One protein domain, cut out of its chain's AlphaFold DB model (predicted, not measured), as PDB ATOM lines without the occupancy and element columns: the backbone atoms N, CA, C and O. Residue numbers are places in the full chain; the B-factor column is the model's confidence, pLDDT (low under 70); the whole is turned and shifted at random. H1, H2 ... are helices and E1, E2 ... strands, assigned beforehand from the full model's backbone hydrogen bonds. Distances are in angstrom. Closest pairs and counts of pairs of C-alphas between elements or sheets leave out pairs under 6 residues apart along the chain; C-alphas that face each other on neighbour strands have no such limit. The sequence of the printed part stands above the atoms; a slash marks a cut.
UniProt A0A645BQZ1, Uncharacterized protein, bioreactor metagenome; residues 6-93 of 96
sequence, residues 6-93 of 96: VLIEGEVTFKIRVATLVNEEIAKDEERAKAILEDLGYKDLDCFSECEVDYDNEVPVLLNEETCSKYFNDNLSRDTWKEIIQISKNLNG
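This is residues 6 to 93 of the 96 residues of an uncharacterized protein of bioreactor metagenome (UniProt A0A645BQZ1). The model is long and thin: a ribbon of two antiparallel strands, E1 and E2, forms the shaft, with a helical arm beyond one end and a small helical head at the other. In the arm the chain runs outward past the end of E1 to the short H1 and folds back along H2; in the head, H3 and H4 lie loosely side by side, and H4 packs on the last part of E2. The printed part has 88 residues, with four named helices and two named strands in the order E1, H1, H2, E2, H3, H4; the class is mixed, helices and strands. The whole is extended, with a radius of gyration of the C-alphas of 20.8 A, and its outline is a rod spanning 66 by 23 by 21 A.

E1, residues 6 to 15, is the antiparallel neighbour of E2, residues 50 to 63, at 165 degrees between their directions. N 11 and O 54, 2.9 A apart, and N 7 and O 61, 3.1 A apart, are within hydrogen-bond range. E2 bends by 80 degrees at residue 59. H1, residues 24 to 27, and H2, residues 30 to 45, only just touch, with 3 pairs of C-alphas within 8 A, and only at the corner by their link; H2 does so with residues 32 to 33 alone, and the closest C-alphas are those of Ile 26 and Ala 33, 6.0 A apart. The closest C-alphas of E1 and H2 are those of Phe 14 and Leu 45, 7.8 A apart. H3, residues 65 to 71, and H4, residues 78 to 92, are close but not clearly touching, with the C-alphas of Thr 67 and Ile 84 closest at 7.6 A. They run opposite ways at a shallow tilt of 8 degrees. The closest C-alphas of E2 and H4 are those of Leu 63 and Ser 88, 6.1 A apart, while E1 and H4 are near each other, with 6 pairs of C-alphas within 10 A. H2 is apart from both H3 and H4. In H2, H3 and H4 every O i to N i+4 pair is within hydrogen-bond range; H1 is too short for such a pair, and its one O i to N i+3 pair is within range.

E1 begins at C-alpha 6, (-26.010, 20.279, -24.572), and is 28.7 A long. H1 begins at C-alpha 24, (12.025, 8.826, 12.807), and H2 is 22.0 A long. E2 is 32.3 A and H3 10.3 A long. H4, 21.3 A long, ends at C-alpha 92, (-24.710, 22.703, -37.790).

The two C-alphas farthest apart are those of Glu 24 and Gly 93, at 66.0 A. The printed part has no cut and no long link. Residues 27 to 32, of which 30 to 32 belong to H2, stand free. The mean pLDDT of the printed part is 79.3; it is under 70 at residue 12, residues 46 to 61 and residues 91 to 93.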
ATOM      1  N   VAL A   6     -27.276  19.577 -24.372       73.44
ATOM      2  CA  VAL A   6     -26.010  20.279 -24.572       73.44
ATOM      3  C   VAL A   6     -24.906  19.409 -23.996       73.44
ATOM      4  O   VAL A   6     -25.051  18.887 -22.889       73.44
ATOM      5  N   LEU A   7     -23.826  19.246 -24.749       77.56
ATOM      6  CA  LEU A   7     -22.606  18.630 -24.247       77.56
ATOM      7  C   LEU A   7     -21.875  19.626 -23.325       77.56
ATOM      8  O   LEU A   7     -21.764  20.802 -23.671       77.56
ATOM      9  N   ILE A   8     -21.395  19.167 -22.169       76.00
ATOM     10  CA  ILE A   8     -20.654  19.988 -21.203       76.00
ATOM     11  C   ILE A   8     -19.349  19.294 -20.807       76.00
ATOM     12  O   ILE A   8     -19.340  18.070 -20.672       76.00
ATOM     13  N   GLU A   9     -18.275  20.062 -20.634       77.00
ATOM     14  CA  GLU A   9     -16.982  19.590 -20.123       77.00
ATOM     15  C   GLU A   9     -16.666  20.331 -18.822       77.00
ATOM     16  O   GLU A   9     -17.124  21.449 -18.587       77.00
ATOM     17  N   GLY A  10     -15.907  19.685 -17.950       71.31
ATOM     18  CA  GLY A  10     -15.399  20.307 -16.742       71.31
ATOM     19  C   GLY A  10     -14.265  19.478 -16.169       71.31
ATOM     20  O   GLY A  10     -14.215  18.261 -16.361       71.31
ATOM     21  N   GLU A  11     -13.360  20.144 -15.470       76.12
ATOM     22  CA  GLU A  11     -12.291  19.501 -14.725       76.12
ATOM     23  C   GLU A  11     -12.691  19.396 -13.256       76.12
ATOM     24  O   GLU A  11     -13.225  20.329 -12.658       76.12
ATOM     25  N   VAL A  12     -12.444  18.226 -12.673       69.38
ATOM     26  CA  VAL A  12     -12.713  17.961 -11.264       69.38
ATOM     27  C   VAL A  12     -11.383  17.684 -10.583       69.38
ATOM     28  O   VAL A  12     -10.776  16.635 -10.806       69.38
ATOM     29  N   THR A  13     -10.928  18.624  -9.756       75.50
ATOM     30  CA  THR A  13      -9.680  18.494  -8.999       75.50
ATOM     31  C   THR A  13      -9.980  18.185  -7.537       75.50
ATOM     32  O   THR A  13     -10.608  18.971  -6.825       75.50
ATOM     33  N   PHE A  14      -9.464  17.052  -7.060       71.31
ATOM     34  CA  PHE A  14      -9.523  16.673  -5.652       71.31
ATOM     35  C   PHE A  14      -8.232  17.084  -4.945       71.31
ATOM     36  O   PHE A  14      -7.138  16.675  -5.340       71.31
ATOM     37  N   LYS A  15      -8.345  17.867  -3.867       78.00
ATOM     38  CA  LYS A  15      -7.217  18.173  -2.979       78.00
ATOM     39  C   LYS A  15      -7.438  17.486  -1.642       78.00
ATOM     40  O   LYS A  15      -8.413  17.765  -0.950       78.00
ATOM     41  N   ILE A  16      -6.503  16.625  -1.253       78.75
ATOM     42  CA  ILE A  16      -6.540  15.942   0.042       78.75
ATOM     43  C   ILE A  16      -5.335  16.374   0.858       78.75
ATOM     44  O   ILE A  16      -4.203  16.391   0.371       78.75
ATOM     45  N   ARG A  17      -5.576  16.709   2.124       82.06
ATOM     46  CA  ARG A  17      -4.515  16.886   3.113       82.06
ATOM     47  C   ARG A  17      -4.516  15.689   4.040       82.06
ATOM     48  O   ARG A  17      -5.475  15.486   4.774       82.06
ATOM     49  N   VAL A  18      -3.417  14.951   4.030       87.12
ATOM     50  CA  VAL A  18      -3.238  13.755   4.850       87.12
ATOM     51  C   VAL A  18      -2.091  13.987   5.819       87.12
ATOM     52  O   VAL A  18      -1.069  14.576   5.463       87.12
ATOM     53  N   ALA A  19      -2.253  13.520   7.050       90.25
ATOM     54  CA  ALA A  19      -1.207  13.527   8.058       90.25
ATOM     55  C   ALA A  19      -1.254  12.218   8.846       90.25
ATOM     56  O   ALA A  19      -2.328  11.708   9.156       90.25
ATOM     57  N   THR A  20      -0.087  11.679   9.193       95.25
ATOM     58  CA  THR A  20       0.019  10.476  10.022       95.25
ATOM     59  C   THR A  20       1.274  10.520  10.885       95.25
ATOM     60  O   THR A  20       2.198  11.293  10.624       95.25
ATOM     61  N   LEU A  21       1.301   9.699  11.932       96.31
ATOM     62  CA  LEU A  21       2.457   9.540  12.806       96.31
ATOM     63  C   LEU A  21       3.302   8.362  12.319       96.31
ATOM     64  O   LEU A  21       2.808   7.245  12.181       96.31
ATOM     65  N   VAL A  22       4.589   8.610  12.105       95.44
ATOM     66  CA  VAL A  22       5.580   7.592  11.736       95.44
ATOM     67  C   VAL A  22       6.783   7.675  12.671       95.44
ATOM     68  O   VAL A  22       6.963   8.660  13.386       95.44
ATOM     69  N   ASN A  23       7.610   6.632  12.688       97.00
ATOM     70  CA  ASN A  23       8.881   6.680  13.408       97.00
ATOM     71  C   ASN A  23       9.910   7.564  12.667       97.00
ATOM     72  O   ASN A  23       9.739   7.900  11.495       97.00
ATOM     73  N   GLU A  24      10.991   7.936  13.357       97.31
ATOM     74  CA  GLU A  24      12.025   8.826  12.807       97.31
ATOM     75  C   GLU A  24      12.726   8.236  11.572       97.31
ATOM     76  O   GLU A  24      13.078   8.972  10.654       97.31
ATOM     77  N   GLU A  25      12.904   6.914  11.522       97.38
ATOM     78  CA  GLU A  25      13.529   6.226  10.386       97.38
ATOM     79  C   GLU A  25      12.703   6.384   9.105       97.38
ATOM     80  O   GLU A  25      13.255   6.723   8.063       97.38
ATOM     81  N   ILE A  26      11.380   6.210   9.192       96.00
ATOM     82  CA  ILE A  26      10.456   6.436   8.074       96.00
ATOM     83  C   ILE A  26      10.389   7.925   7.732       96.00
ATOM     84  O   ILE A  26      10.365   8.272   6.560       96.00
ATOM     85  N   ALA A  27      10.397   8.820   8.727       95.31
ATOM     86  CA  ALA A  27      10.359  10.262   8.479       95.31
ATOM     87  C   ALA A  27      11.593  10.783   7.716       95.31
ATOM     88  O   ALA A  27      11.502  11.795   7.026       95.31
ATOM     89  N   LYS A  28      12.745  10.111   7.844       97.00
ATOM     90  CA  LYS A  28      13.981  10.434   7.109       97.00
ATOM     91  C   LYS A  28      14.051   9.791   5.718       97.00
ATOM     92  O   LYS A  28      14.930  10.158   4.941       97.00
ATOM     93  N   ASP A  29      13.158   8.853   5.415       96.88
ATOM     94  CA  ASP A  29      13.061   8.154   4.134       96.88
ATOM     95  C   ASP A  29      11.912   8.753   3.304       96.88
ATOM     96  O   ASP A  29      10.737   8.432   3.495       96.88
ATOM     97  N   GLU A  30      12.255   9.668   2.394       95.88
ATOM     98  CA  GLU A  30      11.280  10.443   1.620       95.88
ATOM     99  C   GLU A  30      10.387   9.567   0.728       95.88
ATOM    100  O   GLU A  30       9.181   9.809   0.653       95.88
ATOM    101  N   GLU A  31      10.942   8.548   0.067       97.25
ATOM    102  CA  GLU A  31      10.163   7.663  -0.810       97.25
ATOM    103  C   GLU A  31       9.150   6.858   0.001       97.25
ATOM    104  O   GLU A  31       7.970   6.780  -0.354       97.25
ATOM    105  N   ARG A  32       9.584   6.318   1.144       95.19
ATOM    106  CA  ARG A  32       8.710   5.541   2.020       95.19
ATOM    107  C   ARG A  32       7.642   6.403   2.689       95.19
ATOM    108  O   ARG A  32       6.495   5.967   2.795       95.19
ATOM    109  N   ALA A  33       7.986   7.618   3.116       95.94
ATOM    110  CA  ALA A  33       7.026   8.565   3.674       95.94
ATOM    111  C   ALA A  33       5.968   8.978   2.638       95.94
ATOM    112  O   ALA A  33       4.777   8.987   2.958       95.94
ATOM    113  N   LYS A  34       6.375   9.252   1.389       95.06
ATOM    114  CA  LYS A  34       5.449   9.557   0.285       95.06
ATOM    115  C   LYS A  34       4.492   8.405   0.007       95.06
ATOM    116  O   LYS A  34       3.293   8.646  -0.053       95.06
ATOM    117  N   ALA A  35       4.992   7.172  -0.079       95.81
ATOM    118  CA  ALA A  35       4.154   6.002  -0.336       95.81
ATOM    119  C   ALA A  35       3.079   5.791   0.751       95.81
ATOM    120  O   ALA A  35       1.941   5.451   0.440       95.81
ATOM    121  N   ILE A  36       3.415   6.031   2.026       95.00
ATOM    122  CA  ILE A  36       2.447   5.946   3.133       95.00
ATOM    123  C   ILE A  36       1.375   7.034   3.010       95.00
ATOM    124  O   ILE A  36       0.191   6.752   3.184       95.00
ATOM    125  N   LEU A  37       1.775   8.278   2.732       94.38
ATOM    126  CA  LEU A  37       0.833   9.389   2.581       94.38
ATOM    127  C   LEU A  37      -0.068   9.213   1.353       94.38
ATOM    128  O   LEU A  37      -1.247   9.540   1.427       94.38
ATOM    129  N   GLU A  38       0.465   8.675   0.256       91.75
ATOM    130  CA  GLU A  38      -0.290   8.366  -0.957       91.75
ATOM    131  C   GLU A  38      -1.344   7.272  -0.708       91.75
ATOM    132  O   GLU A  38      -2.513   7.472  -1.030       91.75
ATOM    133  N   ASP A  39      -0.975   6.160  -0.061       91.56
ATOM    134  CA  ASP A  39      -1.920   5.086   0.295       91.56
ATOM    135  C   ASP A  39      -3.050   5.587   1.212       91.56
ATOM    136  O   ASP A  39      -4.216   5.235   1.027       91.56
ATOM    137  N   LEU A  40      -2.726   6.447   2.181       88.44
ATOM    138  CA  LEU A  40      -3.728   7.087   3.033       88.44
ATOM    139  C   LEU A  40      -4.605   8.075   2.246       88.44
ATOM    140  O   LEU A  40      -5.818   8.083   2.427       88.44
ATOM    141  N   GLY A  41      -4.018   8.855   1.334       87.00
ATOM    142  CA  GLY A  41      -4.750   9.780   0.470       87.00
ATOM    143  C   GLY A  41      -5.764   9.080  -0.428       87.00
ATOM    144  O   GLY A  41      -6.907   9.520  -0.499       87.00
ATOM    145  N   TYR A  42      -5.400   7.957  -1.054       84.75
ATOM    146  CA  TYR A  42      -6.350   7.174  -1.852       84.75
ATOM    147  C   TYR A  42      -7.506   6.616  -1.018       84.75
ATOM    148  O   TYR A  42      -8.630   6.563  -1.509       84.75
ATOM    149  N   LYS A  43      -7.258   6.238   0.241       81.94
ATOM    150  CA  LYS A  43      -8.318   5.781   1.157       81.94
ATOM    151  C   LYS A  43      -9.258   6.916   1.566       81.94
ATOM    152  O   LYS A  43     -10.459   6.695   1.678       81.94
ATOM    153  N   ASP A  44      -8.726   8.120   1.759       74.88
ATOM    154  CA  ASP A  44      -9.509   9.293   2.161       74.88
ATOM    155  C   ASP A  44     -10.287   9.936   0.997       74.88
ATOM    156  O   ASP A  44     -11.303  10.601   1.231       74.88
ATOM    157  N   LEU A  45      -9.854   9.715  -0.252       71.50
ATOM    158  CA  LEU A  45     -10.512  10.196  -1.480       71.50
ATOM    159  C   LEU A  45     -11.980   9.749  -1.565       71.50
ATOM    160  O   LEU A  45     -12.819  10.523  -2.021       71.50
ATOM    161  N   ASP A  46     -12.295   8.562  -1.036       61.66
ATOM    162  CA  ASP A  46     -13.656   8.019  -0.963       61.66
ATOM    163  C   ASP A  46     -14.548   8.715   0.086       61.66
ATOM    164  O   ASP A  46     -15.767   8.534   0.072       61.66
ATOM    165  N   CYS A  47     -13.974   9.492   1.016       56.84
ATOM    166  CA  CYS A  47     -14.678   9.905   2.232       56.84
ATOM    167  C   CYS A  47     -14.858  11.424   2.400       56.84
ATOM    168  O   CYS A  47     -15.937  11.833   2.827       56.84
ATOM    169  N   PHE A  48     -13.856  12.270   2.115       56.72
ATOM    170  CA  PHE A  48     -13.902  13.692   2.525       56.72
ATOM    171  C   PHE A  48     -12.988  14.630   1.712       56.72
ATOM    172  O   PHE A  48     -12.151  15.330   2.284       56.72
ATOM    173  N   SER A  49     -13.128  14.705   0.390       56.56
ATOM    174  CA  SER A  49     -12.388  15.715  -0.378       56.56
ATOM    175  C   SER A  49     -13.249  16.944  -0.680       56.56
ATOM    176  O   SER A  49     -14.336  16.854  -1.249       56.56
ATOM    177  N   GLU A  50     -12.748  18.117  -0.283       59.31
ATOM    178  CA  GLU A  50     -13.159  19.378  -0.895       59.31
ATOM    179  C   GLU A  50     -12.838  19.267  -2.390       59.31
ATOM    180  O   GLU A  50     -11.693  19.041  -2.791       59.31
ATOM    181  N   CYS A  51     -13.888  19.323  -3.200       61.03
ATOM    182  CA  CYS A  51     -13.829  19.129  -4.635       61.03
ATOM    183  C   CYS A  51     -13.956  20.497  -5.304       61.03
ATOM    184  O   CYS A  51     -14.962  21.187  -5.124       61.03
ATOM    185  N   GLU A  52     -12.924  20.901  -6.039       67.31
ATOM    186  CA  GLU A  52     -12.998  22.058  -6.924       67.31
ATOM    187  C   GLU A  52     -13.460  21.554  -8.295       67.31
ATOM    188  O   GLU A  52     -12.836  20.670  -8.887       67.31
ATOM    189  N   VAL A  53     -14.592  22.081  -8.765       63.03
ATOM    190  CA  VAL A  53     -15.125  21.795 -10.099       63.03
ATOM    191  C   VAL A  53     -14.964  23.050 -10.936       63.03
ATOM    192  O   VAL A  53     -15.667  24.037 -10.708       63.03
ATOM    193  N   ASP A  54     -14.070  22.986 -11.913       69.25
ATOM    194  CA  ASP A  54     -13.929  24.016 -12.930       69.25
ATOM    195  C   ASP A  54     -14.813  23.637 -14.119       69.25
ATOM    196  O   ASP A  54     -14.578  22.658 -14.829       69.25
ATOM    197  N   TYR A  55     -15.890  24.398 -14.299       68.44
ATOM    198  CA  TYR A  55     -16.816  24.250 -15.416       68.44
ATOM    199  C   TYR A  55     -16.424  25.223 -16.521       68.44
ATOM    200  O   TYR A  55     -16.519  26.437 -16.331       68.44
ATOM    201  N   ASP A  56     -16.044  24.689 -17.679       60.59
ATOM    202  CA  ASP A  56     -15.802  25.482 -18.874       60.59
ATOM    203  C   ASP A  56     -16.721  25.006 -19.999       60.59
ATOM    204  O   ASP A  56     -16.681  23.858 -20.440       60.59
ATOM    205  N   ASN A  57     -17.600  25.898 -20.443       59.19
ATOM    206  CA  ASN A  57     -18.486  25.628 -21.562       59.19
ATOM    207  C   ASN A  57     -18.678  26.901 -22.384       59.19
ATOM    208  O   ASN A  57     -19.765  27.486 -22.406       59.19
ATOM    209  N   GLU A  58     -17.600  27.358 -23.025       53.91
ATOM    210  CA  GLU A  58     -17.617  28.572 -23.851       53.91
ATOM    211  C   GLU A  58     -18.635  28.498 -25.011       53.91
ATOM    212  O   GLU A  58     -19.174  29.534 -25.409       53.91
ATOM    213  N   VAL A  59     -18.957  27.302 -25.538       60.28
ATOM    214  CA  VAL A  59     -19.902  27.125 -26.662       60.28
ATOM    215  C   VAL A  59     -20.794  25.880 -26.485       60.28
ATOM    216  O   VAL A  59     -20.292  24.757 -26.536       60.28
ATOM    217  N   PRO A  60     -22.133  26.031 -26.380       64.06
ATOM    218  CA  PRO A  60     -23.056  24.904 -26.259       64.06
ATOM    219  C   PRO A  60     -23.066  24.028 -27.519       64.06
ATOM    220  O   PRO A  60     -23.588  24.424 -28.564       64.06
ATOM    221  N   VAL A  61     -22.566  22.797 -27.415       68.25
ATOM    222  CA  VAL A  61     -22.649  21.811 -28.503       68.25
ATOM    223  C   VAL A  61     -24.033  21.158 -28.479       68.25
ATOM    224  O   VAL A  61     -24.360  20.396 -27.566       68.25
ATOM    225  N   LEU A  62     -24.868  21.471 -29.474       71.38
ATOM    226  CA  LEU A  62     -26.207  20.894 -29.616       71.38
ATOM    227  C   LEU A  62     -26.137  19.506 -30.260       71.38
ATOM    228  O   LEU A  62     -25.490  19.327 -31.295       71.38
ATOM    229  N   LEU A  63     -26.842  18.545 -29.660       74.81
ATOM    230  CA  LEU A  63     -26.861  17.146 -30.090       74.81
ATOM    231  C   LEU A  63     -28.251  16.697 -30.552       74.81
ATOM    232  O   LEU A  63     -29.275  17.220 -30.107       74.81
ATOM    233  N   ASN A  64     -28.280  15.703 -31.445       76.50
ATOM    234  CA  ASN A  64     -29.515  15.061 -31.894       76.50
ATOM    235  C   ASN A  64     -30.002  13.998 -30.881       76.50
ATOM    236  O   ASN A  64     -29.268  13.590 -29.980       76.50
ATOM    237  N   GLU A  65     -31.249  13.541 -31.026       77.50
ATOM    238  CA  GLU A  65     -31.876  12.598 -30.082       77.50
ATOM    239  C   GLU A  65     -31.156  11.239 -30.003       77.50
ATOM    240  O   GLU A  65     -31.108  10.634 -28.929       77.50
ATOM    241  N   GLU A  66     -30.552  10.778 -31.102       81.62
ATOM    242  CA  GLU A  66     -29.823   9.506 -31.170       81.62
ATOM    243  C   GLU A  66     -28.534   9.552 -30.341       81.62
ATOM    244  O   GLU A  66     -28.320   8.704 -29.473       81.62
ATOM    245  N   THR A  67     -27.707  10.585 -30.539       77.81
ATOM    246  CA  THR A  67     -26.471  10.793 -29.773       77.81
ATOM    247  C   THR A  67     -26.775  10.976 -28.286       77.81
ATOM    248  O   THR A  67     -26.084  10.408 -27.444       77.81
ATOM    249  N   CYS A  68     -27.847  11.701 -27.949       81.06
ATOM    250  CA  CYS A  68     -28.271  11.867 -26.558       81.06
ATOM    251  C   CYS A  68     -28.687  10.542 -25.924       81.06
ATOM    252  O   CYS A  68     -28.270  10.238 -24.815       81.06
ATOM    253  N   SER A  69     -29.477   9.732 -26.628       81.06
ATOM    254  CA  SER A  69     -29.931   8.439 -26.105       81.06
ATOM    255  C   SER A  69     -28.775   7.472 -25.857       81.06
ATOM    256  O   SER A  69     -28.874   6.618 -24.980       81.06
ATOM    257  N   LYS A  70     -27.684   7.607 -26.619       81.12
ATOM    258  CA  LYS A  70     -26.512   6.737 -26.525       81.12
ATOM    259  C   LYS A  70     -25.556   7.097 -25.385       81.12
ATOM    260  O   LYS A  70     -24.930   6.191 -24.859       81.12
ATOM    261  N   TYR A  71     -25.420   8.382 -25.051       81.44
ATOM    262  CA  TYR A  71     -24.323   8.882 -24.206       81.44
ATOM    263  C   TYR A  71     -24.779   9.687 -22.977       81.44
ATOM    264  O   TYR A  71     -23.955  10.220 -22.235       81.44
ATOM    265  N   PHE A  72     -26.087   9.853 -22.767       78.88
ATOM    266  CA  PHE A  72     -26.597  10.653 -21.656       78.88
ATOM    267  C   PHE A  72     -26.236  10.040 -20.292       78.88
ATOM    268  O   PHE A  72     -26.587   8.896 -20.021       78.88
ATOM    269  N   ASN A  73     -25.612  10.846 -19.423       77.06
ATOM    270  CA  ASN A  73     -25.066  10.472 -18.107       77.06
ATOM    271  C   ASN A  73     -23.910   9.458 -18.124       77.06
ATOM    272  O   ASN A  73     -23.532   8.962 -17.062       77.06
ATOM    273  N   ASP A  74     -23.319   9.186 -19.285       80.31
ATOM    274  CA  ASP A  74     -22.115   8.367 -19.357       80.31
ATOM    275  C   ASP A  74     -20.858   9.193 -19.074       80.31
ATOM    276  O   ASP A  74     -20.776  10.384 -19.380       80.31
ATOM    277  N   ASN A  75     -19.839   8.531 -18.522       79.56
ATOM    278  CA  ASN A  75     -18.498   9.092 -18.451       79.56
ATOM    279  C   ASN A  75     -17.831   8.948 -19.827       79.56
ATOM    280  O   ASN A  75     -17.521   7.837 -20.266       79.56
ATOM    281  N   LEU A  76     -17.658  10.065 -20.530       82.88
ATOM    282  CA  LEU A  76     -17.169  10.065 -21.903       82.88
ATOM    283  C   LEU A  76     -15.644  10.065 -21.937       82.88
ATOM    284  O   LEU A  76     -14.985  10.902 -21.325       82.88
ATOM    285  N   SER A  77     -15.072   9.153 -22.722       84.00
ATOM    286  CA  SER A  77     -13.648   9.227 -23.048       84.00
ATOM    287  C   SER A  77     -13.352  10.464 -23.902       84.00
ATOM    288  O   SER A  77     -14.216  10.960 -24.630       84.00
ATOM    289  N   ARG A  78     -12.090  10.910 -23.904       79.56
ATOM    290  CA  ARG A  78     -11.644  12.027 -24.751       79.56
ATOM    291  C   ARG A  78     -11.850  11.770 -26.250       79.56
ATOM    292  O   ARG A  78     -12.046  12.716 -27.008       79.56
ATOM    293  N   ASP A  79     -11.811  10.515 -26.688       84.81
ATOM    294  CA  ASP A  79     -12.053  10.160 -28.091       84.81
ATOM    295  C   ASP A  79     -13.547  10.202 -28.431       84.81
ATOM    296  O   ASP A  79     -13.929  10.789 -29.444       84.81
ATOM    297  N   THR A  80     -14.403   9.685 -27.543       83.88
ATOM    298  CA  THR A  80     -15.870   9.795 -27.664       83.88
ATOM    299  C   THR A  80     -16.314  11.257 -27.682       83.88
ATOM    300  O   THR A  80     -17.165  11.646 -28.476       83.88
ATOM    301  N   TRP A  81     -15.690  12.090 -26.851       81.81
ATOM    302  CA  TRP A  81     -15.918  13.529 -26.824       81.81
ATOM    303  C   TRP A  81     -15.662  14.191 -28.186       81.81
ATOM    304  O   TRP A  81     -16.526  14.886 -28.724       81.81
ATOM    305  N   LYS A  82     -14.500  13.916 -28.792       82.75
ATOM    306  CA  LYS A  82     -14.144  14.427 -30.126       82.75
ATOM    307  C   LYS A  82     -15.123  13.963 -31.203       82.75
ATOM    308  O   LYS A  82     -15.480  14.756 -32.071       82.75
ATOM    309  N   GLU A  83     -15.560  12.704 -31.148       84.50
ATOM    310  CA  GLU A  83     -16.563  12.160 -32.070       84.50
ATOM    311  C   GLU A  83     -17.878  12.947 -31.979       84.50
ATOM    312  O   GLU A  83     -18.419  13.376 -32.998       84.50
ATOM    313  N   ILE A  84     -18.360  13.206 -30.760       81.94
ATOM    314  CA  ILE A  84     -19.603  13.947 -30.523       81.94
ATOM    315  C   ILE A  84     -19.500  15.397 -31.023       81.94
ATOM    316  O   ILE A  84     -20.423  15.884 -31.684       81.94
ATOM    317  N   ILE A  85     -18.375  16.079 -30.775       81.12
ATOM    318  CA  ILE A  85     -18.129  17.426 -31.317       81.12
ATOM    319  C   ILE A  85     -18.155  17.408 -32.849       81.12
ATOM    320  O   ILE A  85     -18.786  18.270 -33.461       81.12
ATOM    321  N   GLN A  86     -17.516  16.419 -33.482       79.94
ATOM    322  CA  GLN A  86     -17.507  16.302 -34.941       79.94
ATOM    323  C   GLN A  86     -18.917  16.081 -35.507       79.94
ATOM    324  O   GLN A  86     -19.277  16.699 -36.511       79.94
ATOM    325  N   ILE A  87     -19.735  15.248 -34.854       81.31
ATOM    326  CA  ILE A  87     -21.144  15.047 -35.223       81.31
ATOM    327  C   ILE A  87     -21.900  16.381 -35.168       81.31
ATOM    328  O   ILE A  87     -22.616  16.714 -36.110       81.31
ATOM    329  N   SER A  88     -21.716  17.169 -34.106       75.31
ATOM    330  CA  SER A  88     -22.397  18.461 -33.959       75.31
ATOM    331  C   SER A  88     -21.973  19.487 -35.018       75.31
ATOM    332  O   SER A  88     -22.837  20.127 -35.618       75.31
ATOM    333  N   LYS A  89     -20.672  19.592 -35.332       75.81
ATOM    334  CA  LYS A  89     -20.170  20.459 -36.418       75.81
ATOM    335  C   LYS A  89     -20.785  20.097 -37.770       75.81
ATOM    336  O   LYS A  89     -21.289  20.969 -38.477       75.81
ATOM    337  N   ASN A  90     -20.835  18.799 -38.081       74.12
ATOM    338  CA  ASN A  90     -21.450  18.292 -39.308       74.12
ATOM    339  C   ASN A  90     -22.958  18.606 -39.378       74.12
ATOM    340  O   ASN A  90     -23.478  18.872 -40.459       74.12
ATOM    341  N   LEU A  91     -23.664  18.584 -38.240       69.50
ATOM    342  CA  LEU A  91     -25.099  18.888 -38.162       69.50
ATOM    343  C   LEU A  91     -25.404  20.387 -38.286       69.50
ATOM    344  O   LEU A  91     -26.432  20.747 -38.857       69.50
ATOM    345  N   ASN A  92     -24.525  21.249 -37.773       66.38
ATOM    346  CA  ASN A  92     -24.710  22.703 -37.790       66.38
ATOM    347  C   ASN A  92     -24.160  23.381 -39.058       66.38
ATOM    348  O   ASN A  92     -24.320  24.587 -39.221       66.38
ATOM    349  N   GLY A  93     -23.553  22.620 -39.977       59.00
ATOM    350  CA  GLY A  93     -23.025  23.142 -41.240       59.00
ATOM    351  C   GLY A  93     -21.740  23.965 -41.096       59.00
ATOM    352  O   GLY A  93     -21.362  24.658 -42.038       59.00
TER     353      GLY A  93